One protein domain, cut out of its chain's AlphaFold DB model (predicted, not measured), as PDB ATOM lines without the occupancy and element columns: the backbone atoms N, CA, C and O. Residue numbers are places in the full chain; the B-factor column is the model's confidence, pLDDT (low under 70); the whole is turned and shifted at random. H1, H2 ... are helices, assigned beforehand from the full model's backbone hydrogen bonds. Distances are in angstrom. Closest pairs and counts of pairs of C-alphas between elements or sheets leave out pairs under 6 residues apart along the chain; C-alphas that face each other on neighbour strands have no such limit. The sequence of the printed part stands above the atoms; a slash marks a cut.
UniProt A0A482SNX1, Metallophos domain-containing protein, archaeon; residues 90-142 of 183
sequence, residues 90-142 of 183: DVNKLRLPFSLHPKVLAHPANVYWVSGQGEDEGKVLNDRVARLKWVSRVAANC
ATOM      1  N   ASP A  90      18.188 111.305 -33.952       81.38
ATOM      2  CA  ASP A  90      19.060 110.347 -34.633       81.38
ATOM      3  C   ASP A  90      18.929 108.957 -34.001       81.38
ATOM      4  O   ASP A  90      18.661 107.977 -34.698       81.38
ATOM      5  N   VAL A  91      19.027 108.867 -32.668       81.06
ATOM      6  CA  VAL A  91      18.894 107.596 -31.935       81.06
ATOM      7  C   VAL A  91      17.516 106.967 -32.158       81.06
ATOM      8  O   VAL A  91      17.415 105.759 -32.390       81.06
ATOM      9  N   ASN A  92      16.451 107.772 -32.156       77.81
ATOM     10  CA  ASN A  92      15.102 107.275 -32.423       77.81
ATOM     11  C   ASN A  92      14.959 106.691 -33.835       77.81
ATOM     12  O   ASN A  92      14.331 105.641 -33.993       77.81
ATOM     13  N   LYS A  93      15.580 107.314 -34.845       78.56
ATOM     14  CA  LYS A  93      15.595 106.804 -36.224       78.56
ATOM     15  C   LYS A  93      16.443 105.534 -36.354       78.56
ATOM     16  O   LYS A  93      15.979 104.554 -36.937       78.56
ATOM     17  N   LEU A  94      17.630 105.496 -35.746       81.44
ATOM     18  CA  LEU A  94      18.520 104.322 -35.755       81.44
ATOM     19  C   LEU A  94      17.911 103.096 -35.067       81.44
ATOM     20  O   LEU A  94      18.249 101.960 -35.394       81.44
ATOM     21  N   ARG A  95      16.979 103.306 -34.139       78.50
ATOM     22  CA  ARG A  95      16.239 102.237 -33.466       78.50
ATOM     23  C   ARG A  95      15.156 101.593 -34.348       78.50
ATOM     24  O   ARG A  95      14.735 100.470 -34.047       78.50
ATOM     25  N   LEU A  96      14.679 102.258 -35.405       80.38
ATOM     26  CA  LEU A  96      13.553 101.767 -36.213       80.38
ATOM     27  C   LEU A  96      13.790 100.369 -36.814       80.38
ATOM     28  O   LEU A  96      12.912  99.522 -36.638       80.38
ATOM     29  N   PRO A  97      14.949 100.056 -37.433       78.81
ATOM     30  CA  PRO A  97      15.199  98.723 -37.983       78.81
ATOM     31  C   PRO A  97      15.089  97.614 -36.930       78.81
ATOM     32  O   PRO A  97      14.520  96.558 -37.196       78.81
ATOM     33  N   PHE A  98      15.569  97.877 -35.711       81.06
ATOM     34  CA  PHE A  98      15.482  96.937 -34.593       81.06
ATOM     35  C   PHE A  98      14.048  96.800 -34.079       81.06
ATOM     36  O   PHE A  98      13.562  95.690 -33.882       81.06
ATOM     37  N   SER A  99      13.341  97.920 -33.906       74.69
ATOM     38  CA  SER A  99      11.973  97.925 -33.363       74.69
ATOM     39  C   SER A  99      10.947  97.299 -34.305       74.69
ATOM     40  O   SER A  99       9.911  96.825 -33.846       74.69
ATOM     41  N   LEU A 100      11.224  97.303 -35.610       83.25
ATOM     42  CA  LEU A 100      10.356  96.738 -36.645       83.25
ATOM     43  C   LEU A 100      10.787  95.334 -37.092       83.25
ATOM     44  O   LEU A 100      10.174  94.755 -37.994       83.25
ATOM     45  N   HIS A 101      11.829  94.771 -36.479       85.81
ATOM     46  CA  HIS A 101      12.298  93.432 -36.801       85.81
ATOM     47  C   HIS A 101      11.248  92.377 -36.393       85.81
ATOM     48  O   HIS A 101      10.752  92.437 -35.267       85.81
ATOM     49  N   PRO A 102      10.940  91.357 -37.225       83.81
ATOM     50  CA  PRO A 102       9.885  90.376 -36.939       83.81
ATOM     51  C   PRO A 102       9.978  89.713 -35.558       83.81
ATOM     52  O   PRO A 102       8.977  89.583 -34.862       83.81
ATOM     53  N   LYS A 103      11.194  89.365 -35.117       84.12
ATOM     54  CA  LYS A 103      11.420  88.789 -33.777       84.12
ATOM     55  C   LYS A 103      11.040  89.745 -32.640       84.12
ATOM     56  O   LYS A 103      10.616  89.294 -31.587       84.12
ATOM     57  N   VAL A 104      11.192  91.053 -32.840       81.19
ATOM     58  CA  VAL A 104      10.863  92.080 -31.840       81.19
ATOM     59  C   VAL A 104       9.366  92.389 -31.849       81.19
ATOM     60  O   VAL A 104       8.791  92.628 -30.792       81.19
ATOM     61  N   LEU A 105       8.711  92.307 -33.011       81.94
ATOM     62  CA  LEU A 105       7.257  92.483 -33.127       81.94
ATOM     63  C   LEU A 105       6.472  91.470 -32.286       81.94
ATOM     64  O   LEU A 105       5.452  91.841 -31.714       81.94
ATOM     65  N   ALA A 106       6.993  90.244 -32.159       81.19
ATOM     66  CA  ALA A 106       6.414  89.184 -31.333       81.19
ATOM     67  C   ALA A 106       6.451  89.472 -29.820       81.19
ATOM     68  O   ALA A 106       5.778  88.795 -29.048       81.19
ATOM     69  N   HIS A 107       7.235  90.463 -29.386       78.62
ATOM     70  CA  HIS A 107       7.332  90.866 -27.988       78.62
ATOM     71  C   HIS A 107       6.502  92.130 -27.734       78.62
ATOM     72  O   HIS A 107       6.327  92.946 -28.648       78.62
ATOM     73  N   PRO A 108       6.016  92.341 -26.499       76.50
ATOM     74  CA  PRO A 108       5.326  93.565 -26.124       76.50
ATOM     75  C   PRO A 108       6.077  94.833 -26.529       76.50
ATOM     76  O   PRO A 108       7.309  94.892 -26.516       76.50
ATOM     77  N   ALA A 109       5.326  95.866 -26.900       72.19
ATOM     78  CA  ALA A 109       5.887  97.182 -27.140       72.19
ATOM     79  C   ALA A 109       6.374  97.780 -25.811       72.19
ATOM     80  O   ALA A 109       5.583  98.247 -24.999       72.19
ATOM     81  N   ASN A 110       7.687  97.704 -25.582       69.25
ATOM     82  CA  ASN A 110       8.345  98.214 -24.385       69.25
ATOM     83  C   ASN A 110       9.636  98.950 -24.777       69.25
ATOM     84  O   ASN A 110      10.384  98.497 -25.648       69.25
ATOM     85  N   VAL A 111       9.882 100.096 -24.149       65.50
ATOM     86  CA  VAL A 111      11.169 100.795 -24.174       65.50
ATOM     87  C   VAL A 111      11.523 101.226 -22.760       65.50
ATOM     88  O   VAL A 111      10.669 101.710 -22.025       65.50
ATOM     89  N   TYR A 112      12.799 101.092 -22.395       63.19
ATOM     90  CA  TYR A 112      13.252 101.274 -21.011       63.19
ATOM     91  C   TYR A 112      12.977 102.676 -20.434       63.19
ATOM     92  O   TYR A 112      13.001 102.846 -19.222       63.19
ATOM     93  N   TRP A 113      12.729 103.679 -21.282       61.84
ATOM     94  CA  TRP A 113      12.497 105.073 -20.884       61.84
ATOM     95  C   TRP A 113      11.020 105.492 -20.876       61.84
ATOM     96  O   TRP A 113      10.728 106.655 -20.612       61.84
ATOM     97  N   VAL A 114      10.095 104.576 -21.184       61.19
ATOM     98  CA  VAL A 114       8.632 104.811 -21.125       61.19
ATOM     99  C   VAL A 114       7.993 103.902 -20.083       61.19
ATOM    100  O   VAL A 114       6.801 103.652 -20.123       61.19
ATOM    101  N   SER A 115       8.784 103.445 -19.110       51.41
ATOM    102  CA  SER A 115       8.308 102.594 -18.027       51.41
ATOM    103  C   SER A 115       7.136 103.242 -17.284       51.41
ATOM    104  O   SER A 115       7.318 104.255 -16.603       51.41
ATOM    105  N   GLY A 116       5.959 102.629 -17.385       54.16
ATOM    106  CA  GLY A 116       4.781 102.946 -16.580       54.16
ATOM    107  C   GLY A 116       3.870 104.044 -17.131       54.16
ATOM    108  O   GLY A 116       3.028 104.527 -16.374       54.16
ATOM    109  N   GLN A 117       4.022 104.471 -18.393       50.72
ATOM    110  CA  GLN A 117       3.136 105.467 -19.012       50.72
ATOM    111  C   GLN A 117       2.769 105.141 -20.470       50.72
ATOM    112  O   GLN A 117       3.389 105.618 -21.421       50.72
ATOM    113  N   GLY A 118       1.673 104.400 -20.656       53.84
ATOM    114  CA  GLY A 118       0.916 104.382 -21.909       53.84
ATOM    115  C   GLY A 118      -0.173 103.310 -21.940       53.84
ATOM    116  O   GLY A 118       0.066 102.178 -21.543       53.84
ATOM    117  N   GLU A 119      -1.349 103.625 -22.497       56.16
ATOM    118  CA  GLU A 119      -2.474 102.679 -22.685       56.16
ATOM    119  C   GLU A 119      -2.115 101.424 -23.511       56.16
ATOM    120  O   GLU A 119      -2.890 100.466 -23.562       56.16
ATOM    121  N   ASP A 120      -0.955 101.432 -24.176       58.53
ATOM    122  CA  ASP A 120      -0.440 100.372 -25.045       58.53
ATOM    123  C   ASP A 120       0.801  99.648 -24.478       58.53
ATOM    124  O   ASP A 120       1.320  98.743 -25.138       58.53
ATOM    125  N   GLU A 121       1.297 100.012 -23.286       58.12
ATOM    126  CA  GLU A 121       2.382  99.265 -22.634       58.12
ATOM    127  C   GLU A 121       1.972  97.803 -22.417       58.12
ATOM    128  O   GLU A 121       0.865  97.495 -21.981       58.12
ATOM    129  N   GLY A 122       2.864  96.874 -22.761       59.47
ATOM    130  CA  GLY A 122       2.586  95.443 -22.618       59.47
ATOM    131  C   GLY A 122       1.771  94.830 -23.766       59.47
ATOM    132  O   GLY A 122       1.714  93.604 -23.867       59.47
ATOM    133  N   LYS A 123       1.206  95.630 -24.686       68.31
ATOM    134  CA  LYS A 123       0.496  95.088 -25.854       68.31
ATOM    135  C   LYS A 123       1.473  94.558 -26.895       68.31
ATOM    136  O   LYS A 123       2.463  95.200 -27.262       68.31
ATOM    137  N   VAL A 124       1.162  93.379 -27.419       69.94
ATOM    138  CA  VAL A 124       1.891  92.779 -28.535       69.94
ATOM    139  C   VAL A 124       1.406  93.422 -29.835       69.94
ATOM    140  O   VAL A 124       0.337  93.108 -30.352       69.94
ATOM    141  N   LEU A 125       2.200  94.354 -30.364       78.06
ATOM    142  CA  LEU A 125       1.963  94.976 -31.667       78.06
ATOM    143  C   LEU A 125       2.718  94.181 -32.738       78.06
ATOM    144  O   LEU A 125       3.868  94.507 -33.051       78.06
ATOM    145  N   ASN A 126       2.076  93.123 -33.245       77.31
ATOM    146  CA  ASN A 126       2.632  92.215 -34.263       77.31
ATOM    147  C   ASN A 126       2.696  92.832 -35.669       77.31
ATOM    148  O   ASN A 126       3.425  92.345 -36.530       77.31
ATOM    149  N   ASP A 127       1.943  93.904 -35.906       84.69
ATOM    150  CA  ASP A 127       1.951  94.640 -37.164       84.69
ATOM    151  C   ASP A 127       3.030  95.740 -37.162       84.69
ATOM    152  O   ASP A 127       3.170  96.505 -36.203       84.69
ATOM    153  N   ARG A 128       3.782  95.844 -38.266       84.88
ATOM    154  CA  ARG A 128       4.845  96.850 -38.436       84.88
ATOM    155  C   ARG A 128       4.290  98.266 -38.416       84.88
ATOM    156  O   ARG A 128       4.937  99.146 -37.854       84.88
ATOM    157  N   VAL A 129       3.118  98.497 -39.009       85.38
ATOM    158  CA  VAL A 129       2.516  99.836 -39.072       85.38
ATOM    159  C   VAL A 129       2.040 100.262 -37.685       85.38
ATOM    160  O   VAL A 129       2.352 101.369 -37.245       85.38
ATOM    161  N   ALA A 130       1.354  99.380 -36.961       83.00
ATOM    162  CA  ALA A 130       0.946  99.607 -35.579       83.00
ATOM    163  C   ALA A 130       2.154  99.849 -34.661       83.00
ATOM    164  O   ALA A 130       2.160 100.814 -33.893       83.00
ATOM    165  N   ARG A 131       3.215  99.034 -34.788       83.44
ATOM    166  CA  ARG A 131       4.464  99.226 -34.040       83.44
ATOM    167  C   ARG A 131       5.102 100.571 -34.361       83.44
ATOM    168  O   ARG A 131       5.459 101.291 -33.436       83.44
ATOM    169  N   LEU A 132       5.220 100.932 -35.636       82.75
ATOM    170  CA  LEU A 132       5.799 102.205 -36.060       82.75
ATOM    171  C   LEU A 132       5.012 103.393 -35.496       82.75
ATOM    172  O   LEU A 132       5.608 104.283 -34.898       82.75
ATOM    173  N   LYS A 133       3.677 103.378 -35.606       81.31
ATOM    174  CA  LYS A 133       2.806 104.413 -35.022       81.31
ATOM    175  C   LYS A 133       3.022 104.549 -33.517       81.31
ATOM    176  O   LYS A 133       3.101 105.663 -33.006       81.31
ATOM    177  N   TRP A 134       3.136 103.431 -32.801       79.88
ATOM    178  CA  TRP A 134       3.445 103.445 -31.374       79.88
ATOM    179  C   TRP A 134       4.828 104.047 -31.092       79.88
ATOM    180  O   TRP A 134       4.918 104.991 -30.313       79.88
ATOM    181  N   VAL A 135       5.881 103.582 -31.779       77.31
ATOM    182  CA  VAL A 135       7.251 104.097 -31.614       77.31
ATOM    183  C   VAL A 135       7.313 105.607 -31.841       77.31
ATOM    184  O   VAL A 135       7.905 106.311 -31.025       77.31
ATOM    185  N   SER A 136       6.677 106.105 -32.903       72.81
ATOM    186  CA  SER A 136       6.663 107.531 -33.233       72.81
ATOM    187  C   SER A 136       5.928 108.368 -32.183       72.81
ATOM    188  O   SER A 136       6.443 109.404 -31.772       72.81
ATOM    189  N   ARG A 137       4.761 107.913 -31.695       74.12
ATOM    190  CA  ARG A 137       4.014 108.606 -30.624       74.12
ATOM    191  C   ARG A 137       4.825 108.689 -29.332       74.12
ATOM    192  O   ARG A 137       4.909 109.743 -28.712       74.12
ATOM    193  N   VAL A 138       5.439 107.576 -28.946       71.25
ATOM    194  CA  VAL A 138       6.203 107.468 -27.703       71.25
ATOM    195  C   VAL A 138       7.493 108.297 -27.748       71.25
ATOM    196  O   VAL A 138       7.834 108.959 -26.771       71.25
ATOM    197  N   ALA A 139       8.196 108.312 -28.884       65.19
ATOM    198  CA  ALA A 139       9.400 109.125 -29.060       65.19
ATOM    199  C   ALA A 139       9.110 110.638 -29.029       65.19
ATOM    200  O   ALA A 139       9.909 111.398 -28.486       65.19
ATOM    201  N   ALA A 140       7.966 111.070 -29.571       60.91
ATOM    202  CA  ALA A 140       7.576 112.480 -29.611       60.91
ATOM    203  C   ALA A 140       7.200 113.061 -28.233       60.91
ATOM    204  O   ALA A 140       7.393 114.251 -28.002       60.91
ATOM    205  N   ASN A 141       6.709 112.232 -27.305       56.69
ATOM    206  CA  ASN A 141       6.191 112.682 -26.004       56.69
ATOM    207  C   ASN A 141       7.205 112.594 -24.845       56.69
ATOM    208  O   ASN A 141       6.857 112.861 -23.695       56.69
ATOM    209  N   CYS A 142       8.466 112.235 -25.102       55.34
ATOM    210  CA  CYS A 142       9.460 112.034 -24.045       55.34
ATOM    211  C   CYS A 142      10.246 113.320 -23.707       55.34
ATOM    212  O   CYS A 142      11.434 113.451 -24.014       55.34
TER     213      CYS A 142
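Overview. This is residues 90 to 142 of the 183 residues of the protein "Metallophos domain-containing protein" of archaeon (UniProt A0A482SNX1). One longer helix, H4, packs over one side of a slab made by a string of three short helices, H1, H2 and H3, and a long loop, residues 106 to 127, that runs out from H3 and folds back to the first residue of H4. Of the three short helices, H2 touches H4, while H1 comes near it toward its last residues and H3 near its first. The printed part has 53 residues with four named helices, H1, H2, H3 and H4 in that order along the chain, and no named strand; the class is all helix, though under half of the residues, 26 of 53, are in named elements. The whole is compact and rounded, with a radius of gyration of the C-alphas of 10.1 A and spans of 25 by 25 by 17 A.

Arrangement. H1, residues 90 to 94, is close to but not clearly touching H4, residues 128 to 140; their closest C-alphas, those of Asn 92 and Ala 139, are 6.9 A apart. H1 and H2, residues 96 to 99, meet only through their link. H2 touches H4, which takes part with residues 131 to 135 alone; the closest C-alphas are those of Ser 99 and Arg 131, 7.7 A apart. H2 is close to but not clearly touching H3, residues 102 to 105, where the closest C-alphas, those of Ser 99 and Leu 105, are 7.2 A apart. H3 is likewise close to but not clearly touching H4, with the C-alphas of Leu 105 and Arg 128 the closest, 7.3 A apart. H1 and H3 are apart. In H1 and H4 every O i to N i+4 pair is within hydrogen-bond range; H2 and H3, with 4 residues each, are too short for such a pair, and each has its 1 pair of O i and N i+3 within range.

Along the chain. H1 has 5 residues and begins at C-alpha 90, at (19.060, 110.347, -34.633). H2 and H3 have 4 residues each, and H3 begins at C-alpha 102, at (9.885, 90.376, -36.939). H4, the longest helix with 13 residues, measures 18.2 A from C-alpha 128, at (4.845, 96.850, -38.436), to C-alpha 140, at (7.576, 112.480, -29.611).

Size, cuts and confidence. The C-alphas farthest apart are those of Asp 90 and Glu 119, 25.8 A; those of the first and last printed residues, Asp 90 and Cys 142, are 14.4 A apart. The printed part has no cut. The links from H1 to H2 and from H2 to H3 are tight, and the link from H3 to H4, with 22 residues, is long. The mean pLDDT of the printed part of this model is 72.8; residues 110 to 124 and 139 to 142, of which 139 and 140 belong to H4, are under 70.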